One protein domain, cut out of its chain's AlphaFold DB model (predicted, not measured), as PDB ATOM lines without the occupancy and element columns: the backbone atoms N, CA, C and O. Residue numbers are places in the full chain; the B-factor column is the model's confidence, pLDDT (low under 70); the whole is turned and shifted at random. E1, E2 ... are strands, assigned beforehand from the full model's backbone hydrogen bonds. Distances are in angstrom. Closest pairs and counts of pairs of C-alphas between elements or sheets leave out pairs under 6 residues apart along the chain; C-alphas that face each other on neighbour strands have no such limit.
ATOM      1  N   LEU A  75     -72.648  96.026 -15.712       91.38
ATOM      2  CA  LEU A  75     -73.141  95.237 -14.587       91.38
ATOM      3  C   LEU A  75     -73.012  93.735 -14.863       91.38
ATOM      4  O   LEU A  75     -72.712  92.974 -13.946       91.38
ATOM      5  N   ILE A  76     -73.266  93.306 -16.106       90.56
ATOM      6  CA  ILE A  76     -73.179  91.901 -16.526       90.56
ATOM      7  C   ILE A  76     -72.533  91.822 -17.909       90.56
ATOM      8  O   ILE A  76     -73.078  92.344 -18.885       90.56
ATOM      9  N   PHE A  77     -71.409  91.118 -17.987       91.75
ATOM     10  CA  PHE A  77     -70.722  90.809 -19.239       91.75
ATOM     11  C   PHE A  77     -71.292  89.551 -19.899       91.75
ATOM     12  O   PHE A  77     -71.851  88.680 -19.224       91.75
ATOM     13  N   ASP A  78     -71.133  89.439 -21.218       88.25
ATOM     14  CA  ASP A  78     -71.435  88.194 -21.921       88.25
ATOM     15  C   ASP A  78     -70.453  87.102 -21.497       88.25
ATOM     16  O   ASP A  78     -69.239  87.243 -21.621       88.25
ATOM     17  N   TYR A  79     -70.992  85.993 -20.995       86.56
ATOM     18  CA  TYR A  79     -70.193  84.856 -20.558       86.56
ATOM     19  C   TYR A  79     -69.399  84.225 -21.713       86.56
ATOM     20  O   TYR A  79     -68.300  83.718 -21.503       86.56
ATOM     21  N   GLN A  80     -69.945  84.244 -22.934       88.12
ATOM     22  CA  GLN A  80     -69.258  83.721 -24.117       88.12
ATOM     23  C   GLN A  80     -68.272  84.722 -24.713       88.12
ATOM     24  O   GLN A  80     -67.329  84.322 -25.394       88.12
ATOM     25  N   ASP A  81     -68.520  86.010 -24.494       90.06
ATOM     26  CA  ASP A  81     -67.798  87.091 -25.141       90.06
ATOM     27  C   ASP A  81     -67.637  88.288 -24.198       90.06
ATOM     28  O   ASP A  81     -68.276  89.328 -24.344       90.06
ATOM     29  N   GLN A  82     -66.740  88.141 -23.225       89.62
ATOM     30  CA  GLN A  82     -66.565  89.075 -22.105       89.62
ATOM     31  C   GLN A  82     -66.150  90.502 -22.504       89.62
ATOM     32  O   GLN A  82     -66.060  91.393 -21.659       89.62
ATOM     33  N   TYR A  83     -65.867  90.736 -23.779       90.81
ATOM     34  CA  TYR A  83     -65.666  92.064 -24.347       90.81
ATOM     35  C   TYR A  83     -66.974  92.862 -24.481       90.81
ATOM     36  O   TYR A  83     -66.924  94.088 -24.507       90.81
ATOM     37  N   ASN A  84     -68.121  92.183 -24.582       92.25
ATOM     38  CA  ASN A  84     -69.428  92.805 -24.754       92.25
ATOM     39  C   ASN A  84     -70.175  92.889 -23.424       92.25
ATOM     40  O   ASN A  84     -70.262  91.918 -22.663       92.25
ATOM     41  N   CYS A  85     -70.759  94.056 -23.169       92.19
ATOM     42  CA  CYS A  85     -71.665  94.234 -22.054       92.19
ATOM     43  C   CYS A  85     -73.098  93.841 -22.436       92.19
ATOM     44  O   CYS A  85     -73.661  94.369 -23.393       92.19
ATOM     45  N   ILE A  86     -73.717  92.950 -21.655       92.12
ATOM     46  CA  ILE A  86     -75.133  92.578 -21.827       92.12
ATOM     47  C   ILE A  86     -76.042  93.467 -20.978       92.12
ATOM     48  O   ILE A  86     -77.217  93.631 -21.302       92.12
ATOM     49  N   LYS A  87     -75.538  94.020 -19.870       89.12
ATOM     50  CA  LYS A  87     -76.332  94.886 -18.993       89.12
ATOM     51  C   LYS A  87     -75.475  95.960 -18.353       89.12
ATOM     52  O   LYS A  87     -74.499  95.637 -17.685       89.12
ATOM     53  N   CYS A  88     -75.902  97.209 -18.481       91.69
ATOM     54  CA  CYS A  88     -75.258  98.355 -17.857       91.69
ATOM     55  C   CYS A  88     -75.756  98.616 -16.432       91.69
ATOM     56  O   CYS A  88     -76.816  98.133 -16.030       91.69
ATOM     57  N   LYS A  89     -74.971  99.371 -15.663       90.00
ATOM     58  CA  LYS A  89     -75.373  99.963 -14.384       90.00
ATOM     59  C   LYS A  89     -76.406 101.069 -14.605       90.00
ATOM     60  O   LYS A  89     -76.487 101.644 -15.691       90.00
ATOM     61  N   ASP A  90     -77.131 101.401 -13.543       85.56
ATOM     62  CA  ASP A  90     -78.156 102.441 -13.553       85.56
ATOM     63  C   ASP A  90     -77.616 103.776 -14.098       85.56
ATOM     64  O   ASP A  90     -76.556 104.258 -13.683       85.56
ATOM     65  N   GLY A  91     -78.355 104.383 -15.027       84.31
ATOM     66  CA  GLY A  91     -77.989 105.628 -15.711       84.31
ATOM     67  C   GLY A  91     -77.196 105.473 -17.008       84.31
ATOM     68  O   GLY A  91     -76.825 106.481 -17.621       84.31
ATOM     69  N   TYR A  92     -76.959 104.237 -17.446       90.56
ATOM     70  CA  TYR A  92     -76.245 103.917 -18.678       90.56
ATOM     71  C   TYR A  92     -77.105 103.032 -19.589       90.56
ATOM     72  O   TYR A  92     -77.944 102.265 -19.120       90.56
ATOM     73  N   TYR A  93     -76.883 103.127 -20.898       91.81
ATOM     74  CA  TYR A  93     -77.505 102.261 -21.906       91.81
ATOM     75  C   TYR A  93     -76.440 101.495 -22.686       91.81
ATOM     76  O   TYR A  93     -75.284 101.921 -22.762       91.81
ATOM     77  N   ILE A  94     -76.843 100.380 -23.297       93.12
ATOM     78  CA  ILE A  94     -75.967  99.598 -24.171       93.12
ATOM     79  C   ILE A  94     -75.837 100.329 -25.505       93.12
ATOM     80  O   ILE A  94     -76.751 100.336 -26.330       93.12
ATOM     81  N   ASN A  95     -74.678 100.933 -25.727       93.81
ATOM     82  CA  ASN A  95     -74.305 101.512 -27.000       93.81
ATOM     83  C   ASN A  95     -73.648 100.434 -27.863       93.81
ATOM     84  O   ASN A  95     -72.480 100.076 -27.668       93.81
ATOM     85  N   LYS A  96     -74.433  99.895 -28.796       92.44
ATOM     86  CA  LYS A  96     -73.972  98.829 -29.681       92.44
ATOM     87  C   LYS A  96     -72.847  99.324 -30.572       92.44
ATOM     88  O   LYS A  96     -73.004 100.339 -31.247       92.44
ATOM     89  N   ASN A  97     -71.750  98.576 -30.618       92.50
ATOM     90  CA  ASN A  97     -70.523  98.977 -31.308       92.50
ATOM     91  C   ASN A  97     -69.971 100.346 -30.852       92.50
ATOM     92  O   ASN A  97     -69.387 101.080 -31.651       92.50
ATOM     93  N   GLY A  98     -70.172 100.713 -29.584       90.38
ATOM     94  CA  GLY A  98     -69.826 102.038 -29.070       90.38
ATOM     95  C   GLY A  98     -68.321 102.309 -28.956       90.38
ATOM     96  O   GLY A  98     -67.918 103.470 -28.950       90.38
ATOM     97  N   LEU A  99     -67.484 101.265 -28.883       92.56
ATOM     98  CA  LEU A  99     -66.028 101.390 -28.765       92.56
ATOM     99  C   LEU A  99     -65.313 100.405 -29.689       92.56
ATOM    100  O   LEU A  99     -65.628  99.217 -29.691       92.56
ATOM    101  N   TYR A 100     -64.320 100.877 -30.443       91.94
ATOM    102  CA  TYR A 100     -63.413  99.998 -31.182       91.94
ATOM    103  C   TYR A 100     -62.232  99.605 -30.291       91.94
ATOM    104  O   TYR A 100     -61.492 100.467 -29.822       91.94
ATOM    105  N   ASN A 101     -62.051  98.308 -30.055       90.31
ATOM    106  CA  ASN A 101     -60.928  97.779 -29.292       90.31
ATOM    107  C   ASN A 101     -59.832  97.332 -30.257       90.31
ATOM    108  O   ASN A 101     -59.997  96.346 -30.976       90.31
ATOM    109  N   GLU A 102     -58.716  98.060 -30.273       92.25
ATOM    110  CA  GLU A 102     -57.600  97.803 -31.189       92.25
ATOM    111  C   GLU A 102     -56.964  96.425 -30.956       92.25
ATOM    112  O   GLU A 102     -56.715  95.697 -31.919       92.25
ATOM    113  N   THR A 103     -56.796  96.014 -29.693       90.75
ATOM    114  CA  THR A 103     -56.211  94.715 -29.314       90.75
ATOM    115  C   THR A 103     -57.025  93.543 -29.855       90.75
ATOM    116  O   THR A 103     -56.461  92.570 -30.347       90.75
ATOM    117  N   ALA A 104     -58.353  93.641 -29.789       89.44
ATOM    118  CA  ALA A 104     -59.265  92.626 -30.314       89.44
ATOM    119  C   ALA A 104     -59.677  92.875 -31.780       89.44
ATOM    120  O   ALA A 104     -60.400  92.060 -32.351       89.44
ATOM    121  N   SER A 105     -59.249  93.997 -32.376       93.75
ATOM    122  CA  SER A 105     -59.590  94.452 -33.733       93.75
ATOM    123  C   SER A 105     -61.086  94.364 -34.063       93.75
ATOM    124  O   SER A 105     -61.483  93.880 -35.125       93.75
ATOM    125  N   ARG A 106     -61.940  94.803 -33.131       91.69
ATOM    126  CA  ARG A 106     -63.403  94.733 -33.274       91.69
ATOM    127  C   ARG A 106     -64.118  95.821 -32.479       91.69
ATOM    128  O   ARG A 106     -63.575  96.354 -31.513       91.69
ATOM    129  N   PHE A 107     -65.361  96.101 -32.860       92.00
ATOM    130  CA  PHE A 107     -66.261  96.930 -32.063       92.00
ATOM    131  C   PHE A 107     -66.863  96.135 -30.898       92.00
ATOM    132  O   PHE A 107     -67.090  94.931 -31.012       92.00
ATOM    133  N   GLN A 108     -67.087  96.825 -29.783       93.00
ATOM    134  CA  GLN A 108     -67.613  96.280 -28.536       93.00
ATOM    135  C   GLN A 108     -68.874  97.028 -28.124       93.00
ATOM    136  O   GLN A 108     -68.973  98.249 -28.289       93.00
ATOM    137  N   ASP A 109     -69.815  96.280 -27.562       93.06
ATOM    138  CA  ASP A 109     -71.001  96.829 -26.921       93.06
ATOM    139  C   ASP A 109     -70.610  97.349 -25.535       93.06
ATOM    140  O   ASP A 109     -70.230  96.572 -24.653       93.06
ATOM    141  N   ILE A 110     -70.685  98.670 -25.361       93.06
ATOM    142  CA  ILE A 110     -70.272  99.365 -24.135       93.06
ATOM    143  C   ILE A 110     -71.423 100.151 -23.517       93.06
ATOM    144  O   ILE A 110     -72.374 100.552 -24.186       93.06
ATOM    145  N   CYS A 111     -71.302 100.437 -22.233       94.19
ATOM    146  CA  CYS A 111     -72.220 101.249 -21.469       94.19
ATOM    147  C   CYS A 111     -71.907 102.730 -21.642       94.19
ATOM    148  O   CYS A 111     -70.869 103.235 -21.218       94.19
ATOM    149  N   SER A 112     -72.832 103.448 -22.275       92.38
ATOM    150  CA  SER A 112     -72.735 104.893 -22.488       92.38
ATOM    151  C   SER A 112     -73.701 105.643 -21.578       92.38
ATOM    152  O   SER A 112     -74.779 105.147 -21.257       92.38
ATOM    153  N   LEU A 113     -73.308 106.843 -21.145       89.81
ATOM    154  CA  LEU A 113     -74.114 107.667 -20.243       89.81
ATOM    155  C   LEU A 113     -75.403 108.123 -20.939       89.81
ATOM    156  O   LEU A 113     -75.358 108.640 -22.058       89.81
ATOM    157  N   GLN A 114     -76.541 107.977 -20.265       84.94
ATOM    158  CA  GLN A 114     -77.811 108.536 -20.723       84.94
ATOM    159  C   GLN A 114     -77.981 109.990 -20.238       84.94
ATOM    160  O   GLN A 114     -77.449 110.373 -19.196       84.94
ATOM    161  N   ILE A 115     -78.725 110.822 -20.984       82.81
ATOM    162  CA  ILE A 115     -78.856 112.274 -20.721       82.81
ATOM    163  C   ILE A 115     -79.379 112.625 -19.316       82.81
ATOM    164  O   ILE A 115     -79.057 113.682 -18.780       82.81
ATOM    165  N   GLN A 116     -80.188 111.757 -18.717       82.69
ATOM    166  CA  GLN A 116     -80.781 111.914 -17.387       82.69
ATOM    167  C   GLN A 116     -79.994 111.173 -16.297       82.69
ATOM    168  O   GLN A 116     -80.410 111.186 -15.135       82.69
ATOM    169  N   GLY A 117     -78.852 110.565 -16.641       84.25
ATOM    170  CA  GLY A 117     -77.943 109.893 -15.715       84.25
ATOM    171  C   GLY A 117     -78.678 108.961 -14.754       84.25
ATOM    172  O   GLY A 117     -79.580 108.234 -15.152       84.25
ATOM    173  N   GLN A 118     -78.356 109.047 -13.462       83.19
ATOM    174  CA  GLN A 118     -78.928 108.189 -12.409       83.19
ATOM    175  C   GLN A 118     -80.442 108.350 -12.177       83.19
ATOM    176  O   GLN A 118     -81.013 107.633 -11.354       83.19
ATOM    177  N   ILE A 119     -81.100 109.318 -12.822       85.62
ATOM    178  CA  ILE A 119     -82.564 109.431 -12.771       85.62
ATOM    179  C   ILE A 119     -83.192 108.336 -13.636       85.62
ATOM    180  O   ILE A 119     -84.248 107.816 -13.287       85.62
ATOM    181  N   CYS A 120     -82.541 107.977 -14.739       87.31
ATOM    182  CA  CYS A 120     -82.941 106.854 -15.558       87.31
ATOM    183  C   CYS A 120     -82.259 105.586 -15.045       87.31
ATOM    184  O   CYS A 120     -81.062 105.406 -15.236       87.31
ATOM    185  N   LEU A 121     -83.001 104.706 -14.378       83.38
ATOM    186  CA  LEU A 121     -82.449 103.427 -13.929       83.38
ATOM    187  C   LEU A 121     -82.121 102.535 -15.123       83.38
ATOM    188  O   LEU A 121     -81.109 101.846 -15.110       83.38
ATOM    189  N   GLU A 122     -82.927 102.598 -16.184       84.00
ATOM    190  CA  GLU A 122     -82.645 101.834 -17.387       84.00
ATOM    191  C   GLU A 122     -83.028 102.571 -18.650       84.00
ATOM    192  O   GLU A 122     -84.163 103.019 -18.809       84.00
ATOM    193  N   ALA A 123     -82.066 102.662 -19.555       87.50
ATOM    194  CA  ALA A 123     -82.166 103.415 -20.780       87.50
ATOM    195  C   ALA A 123     -82.104 102.481 -21.992       87.50
ATOM    196  O   ALA A 123     -81.245 101.604 -22.068       87.50
ATOM    197  N   ASP A 124     -83.014 102.694 -22.939       88.00
ATOM    198  CA  ASP A 124     -82.999 102.021 -24.244       88.00
ATOM    199  C   ASP A 124     -82.005 102.699 -25.194       88.00
ATOM    200  O   ASP A 124     -81.339 102.065 -26.008       88.00
ATOM    201  N   SER A 125     -81.879 104.019 -25.064       90.19
ATOM    202  CA  SER A 125     -80.984 104.829 -25.876       90.19
ATOM    203  C   SER A 125     -80.476 106.034 -25.089       90.19
ATOM    204  O   SER A 125     -80.863 106.281 -23.947       90.19
ATOM    205  N   TYR A 126     -79.641 106.841 -25.736       90.12
ATOM    206  CA  TYR A 126     -79.190 108.118 -25.193       90.12
ATOM    207  C   TYR A 126     -80.336 109.072 -24.802       90.12
ATOM    208  O   TYR A 126     -80.182 109.862 -23.868       90.12
ATOM    209  N   GLU A 127     -81.483 108.996 -25.486       91.12
ATOM    210  CA  GLU A 127     -82.627 109.891 -25.258       91.12
ATOM    211  C   GLU A 127     -83.819 109.204 -24.581       91.12
ATOM    212  O   GLU A 127     -84.610 109.901 -23.946       91.12
ATOM    213  N   ASN A 128     -83.920 107.871 -24.663       91.50
ATOM    214  CA  ASN A 128     -85.048 107.101 -24.141       91.50
ATOM    215  C   ASN A 128     -84.712 106.377 -22.842       91.50
ATOM    216  O   ASN A 128     -83.851 105.496 -22.796       91.50
ATOM    217  N   CYS A 129     -85.473 106.706 -21.809       89.12
ATOM    218  CA  CYS A 129     -85.516 105.999 -20.552       89.12
ATOM    219  C   CYS A 129     -86.709 105.046 -20.490       89.12
ATOM    220  O   CYS A 129     -87.837 105.451 -20.745       89.12
ATOM    221  N   LEU A 130     -86.458 103.802 -20.095       84.12
ATOM    222  CA  LEU A 130     -87.469 102.769 -19.884       84.12
ATOM    223  C   LEU A 130     -87.934 102.698 -18.431       84.12
ATOM    224  O   LEU A 130     -89.084 102.356 -18.179       84.12
ATOM    225  N   ILE A 131     -87.046 102.968 -17.469       82.62
ATOM    226  CA  ILE A 131     -87.365 102.928 -16.036       82.62
ATOM    227  C   ILE A 131     -86.765 104.136 -15.339       82.62
ATOM    228  O   ILE A 131     -85.560 104.374 -15.396       82.62
ATOM    229  N   CYS A 132     -87.603 104.845 -14.594       84.31
ATOM    230  CA  CYS A 132     -87.192 105.977 -13.788       84.31
ATOM    231  C   CYS A 132     -86.906 105.595 -12.340       84.31
ATOM    232  O   CYS A 132     -87.509 104.680 -11.782       84.31
ATOM    233  N   LYS A 133     -86.018 106.358 -11.706       82.06
ATOM    234  CA  LYS A 133     -85.776 106.294 -10.269       82.06
ATOM    235  C   LYS A 133     -87.059 106.625  -9.507       82.06
ATOM    236  O   LYS A 133     -87.866 107.439  -9.958       82.06
ATOM    237  N   TYR A 134     -87.226 106.036  -8.326       71.62
ATOM    238  CA  TYR A 134     -88.373 106.304  -7.461       71.62
ATOM    239  C   TYR A 134     -88.624 107.813  -7.272       71.62
ATOM    240  O   TYR A 134     -87.693 108.596  -7.063       71.62
ATOM    241  N   GLY A 135     -89.894 108.221  -7.370       68.31
ATOM    242  CA  GLY A 135     -90.318 109.627  -7.344       68.31
ATOM    243  C   GLY A 135     -90.310 110.337  -8.705       68.31
ATOM    244  O   GLY A 135     -90.708 111.503  -8.776       68.31
ATOM    245  N   TYR A 136     -89.901 109.655  -9.778       77.38
ATOM    246  CA  TYR A 136     -89.962 110.150 -11.153       77.38
ATOM    247  C   TYR A 136     -90.917 109.282 -11.982       77.38
ATOM    248  O   TYR A 136     -90.883 108.057 -11.898       77.38
ATOM    249  N   GLY A 137     -91.771 109.918 -12.783       77.69
ATOM    250  CA  GLY A 137     -92.629 109.239 -13.755       77.69
ATOM    251  C   GLY A 137     -92.023 109.267 -15.156       77.69
ATOM    252  O   GLY A 137     -91.287 110.203 -15.484       77.69
ATOM    253  N   LEU A 138     -92.359 108.266 -15.974       84.50
ATOM    254  CA  LEU A 138     -92.108 108.295 -17.415       84.50
ATOM    255  C   LEU A 138     -93.064 109.286 -18.086       84.50
ATOM    256  O   LEU A 138     -94.262 109.293 -17.803       84.50
ATOM    257  N   TYR A 139     -92.548 110.093 -19.004       85.25
ATOM    258  CA  TYR A 139     -93.338 110.942 -19.891       85.25
ATOM    259  C   TYR A 139     -92.712 110.968 -21.284       85.25
ATOM    260  O   TYR A 139     -91.534 110.655 -21.443       85.25
ATOM    261  N   LEU A 140     -93.501 111.333 -22.291       88.94
ATOM    262  CA  LEU A 140     -93.007 111.557 -23.647       88.94
ATOM    263  C   LEU A 140     -92.717 113.047 -23.827       88.94
ATOM    264  O   LEU A 140     -93.599 113.872 -23.583       88.94
ATOM    265  N   ASP A 141     -91.496 113.392 -24.232       86.44
ATOM    266  CA  ASP A 141     -91.165 114.770 -24.600       86.44
ATOM    267  C   ASP A 141     -91.775 115.160 -25.962       86.44
ATOM    268  O   ASP A 141     -92.393 114.348 -26.651       86.44
ATOM    269  N   GLU A 142     -91.604 116.419 -26.376       91.50
ATOM    270  CA  GLU A 142     -92.136 116.936 -27.651       91.50
ATOM    271  C   GLU A 142     -91.619 116.184 -28.891       91.50
ATOM    272  O   GLU A 142     -92.215 116.272 -29.964       91.50
ATOM    273  N   LYS A 143     -90.514 115.443 -28.757       93.31
ATOM    274  CA  LYS A 143     -89.915 114.632 -29.824       93.31
ATOM    275  C   LYS A 143     -90.353 113.167 -29.761       93.31
ATOM    276  O   LYS A 143     -89.950 112.385 -30.618       93.31
ATOM    277  N   GLY A 144     -91.180 112.796 -28.781       91.62
ATOM    278  CA  GLY A 144     -91.629 111.427 -28.551       91.62
ATOM    279  C   GLY A 144     -90.629 110.563 -27.782       91.62
ATOM    280  O   GLY A 144     -90.794 109.345 -27.759       91.62
ATOM    281  N   ASN A 145     -89.612 111.157 -27.151       91.69
ATOM    282  CA  ASN A 145     -88.656 110.405 -26.346       91.69
ATOM    283  C   ASN A 145     -89.204 110.154 -24.938       91.69
ATOM    284  O   ASN A 145     -89.726 111.071 -24.301       91.69
ATOM    285  N   GLN A 146     -89.040 108.935 -24.423       88.56
ATOM    286  CA  GLN A 146     -89.416 108.588 -23.053       88.56
ATOM    287  C   GLN A 146     -88.390 109.148 -22.069       88.56
ATOM    288  O   GLN A 146     -87.210 108.812 -22.130       88.56
ATOM    289  N   LYS A 147     -88.817 110.007 -21.145       88.94
ATOM    290  CA  LYS A 147     -87.952 110.647 -20.150       88.94
ATOM    291  C   LYS A 147     -88.542 110.551 -18.754       88.94
ATOM    292  O   LYS A 147     -89.739 110.366 -18.574       88.94
ATOM    293  N   CYS A 148     -87.685 110.716 -17.757       86.12
ATOM    294  CA  CYS A 148     -88.048 110.743 -16.346       86.12
ATOM    295  C   CYS A 148     -88.235 112.164 -15.828       86.12
ATOM    296  O   CYS A 148     -87.371 113.015 -16.047       86.12
ATOM    297  N   GLN A 149     -89.311 112.432 -15.089       86.25
ATOM    298  CA  GLN A 149     -89.539 113.737 -14.453       86.25
ATOM    299  C   GLN A 149     -90.209 113.608 -13.080       86.25
ATOM    300  O   GLN A 149     -91.060 112.748 -12.867       86.25
ATOM    301  N   ASN A 150     -89.796 114.468 -12.141       75.06
ATOM    302  CA  ASN A 150     -90.306 114.542 -10.768       75.06
ATOM    303  C   ASN A 150     -91.447 115.572 -10.656       75.06
ATOM    304  O   ASN A 150     -91.427 116.627 -11.288       75.06
ATOM    305  N   ARG A 151     -92.424 115.260  -9.803       58.44
ATOM    306  CA  ARG A 151     -93.707 115.939  -9.562       58.44
ATOM    307  C   ARG A 151     -93.630 117.433  -9.201       58.44
ATOM    308  O   ARG A 151     -94.610 118.143  -9.395       58.44
TER     309      ARG A 151
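What this domain is: This is residues 75 to 151 of the 395 residues of an uncharacterized protein of Stylonychia lemnae (UniProt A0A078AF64). Four two-stranded hairpins follow one another along a narrow, elongated domain: the long, bent hairpin E3 and E4 reaches to one end, the short hairpin E1 and E2 lies beside it, E5 and E6 come in the middle, and E7 and E8 make the other end. Each hairpin is a small antiparallel sheet of its own, with orders E1 - E2, E3 - E4, E5 - E6 and E7 - E8. The printed part has 77 residues, with no named helix and eight named strands, E1 to E8 in chain order, and its class is all strand. It is only just loose, close to compact, with a radius of gyration of the C-alphas of 14.1 A, and its spans of 47 by 23 by 15 A only just make it a rod.

Where its parts are: E3, residues 92 to 101, is the longest strand by residues and measures 19.6 A from first to last C-alpha, with C-alpha 92 at (-76.245, 103.917, -18.678). It bends by 75 degrees at residue 96. E4, residues 106 to 113, measures 21.3 A. E1 is residues 75 to 77, beginning at C-alpha 75 at (-73.141, 95.237, -14.587), and E2 is residues 85 to 88. E5 is residues 120 to 123 and E6 is residues 129 to 132. E7, residues 136 to 140, measures 12.9 A, and E8, residues 146 to 150, measures 13.7 A and ends at C-alpha 150 at (-90.306, 114.542, -10.768).

How they stand to each other: E3 and E4 form a hairpin, antiparallel at 148 degrees, with N 95 and O 110 at 2.8 A and N 108 and O 99 at 2.8 A, both within hydrogen-bond range. E2 comes nearest to E4 at the C-alphas of Cys 88 and Cys 111, 5.5 A apart. E1 and E2 form a hairpin at 177 degrees, with N 75 and O 87 at 2.7 A. E1 is apart from E3 and from E4. The closest C-alphas of E3 and E5 are those of Tyr 93 and Ala 123, 4.9 A apart. E5 and E6 form a hairpin at 165 degrees, with N 130 and O 122 at 2.7 A. The closest C-alphas of E6 and E8 are those of Cys 129 and Lys 147, 5.3 A apart. E7 and E8 form a hairpin at 141 degrees, with N 147 and O 139 at 2.8 A. E3 and E4 are both apart from E7 and E8.

The domain as a whole: The two C-alphas farthest apart are those of Thr 103 and Arg 151, at 47.4 A. The printed part has no cut and no long link; the links E1 to E2 and E4 to E5 are short, and the other five are tight. The mean pLDDT of the printed part is 87.8, and residues 135 and 151 are under 70.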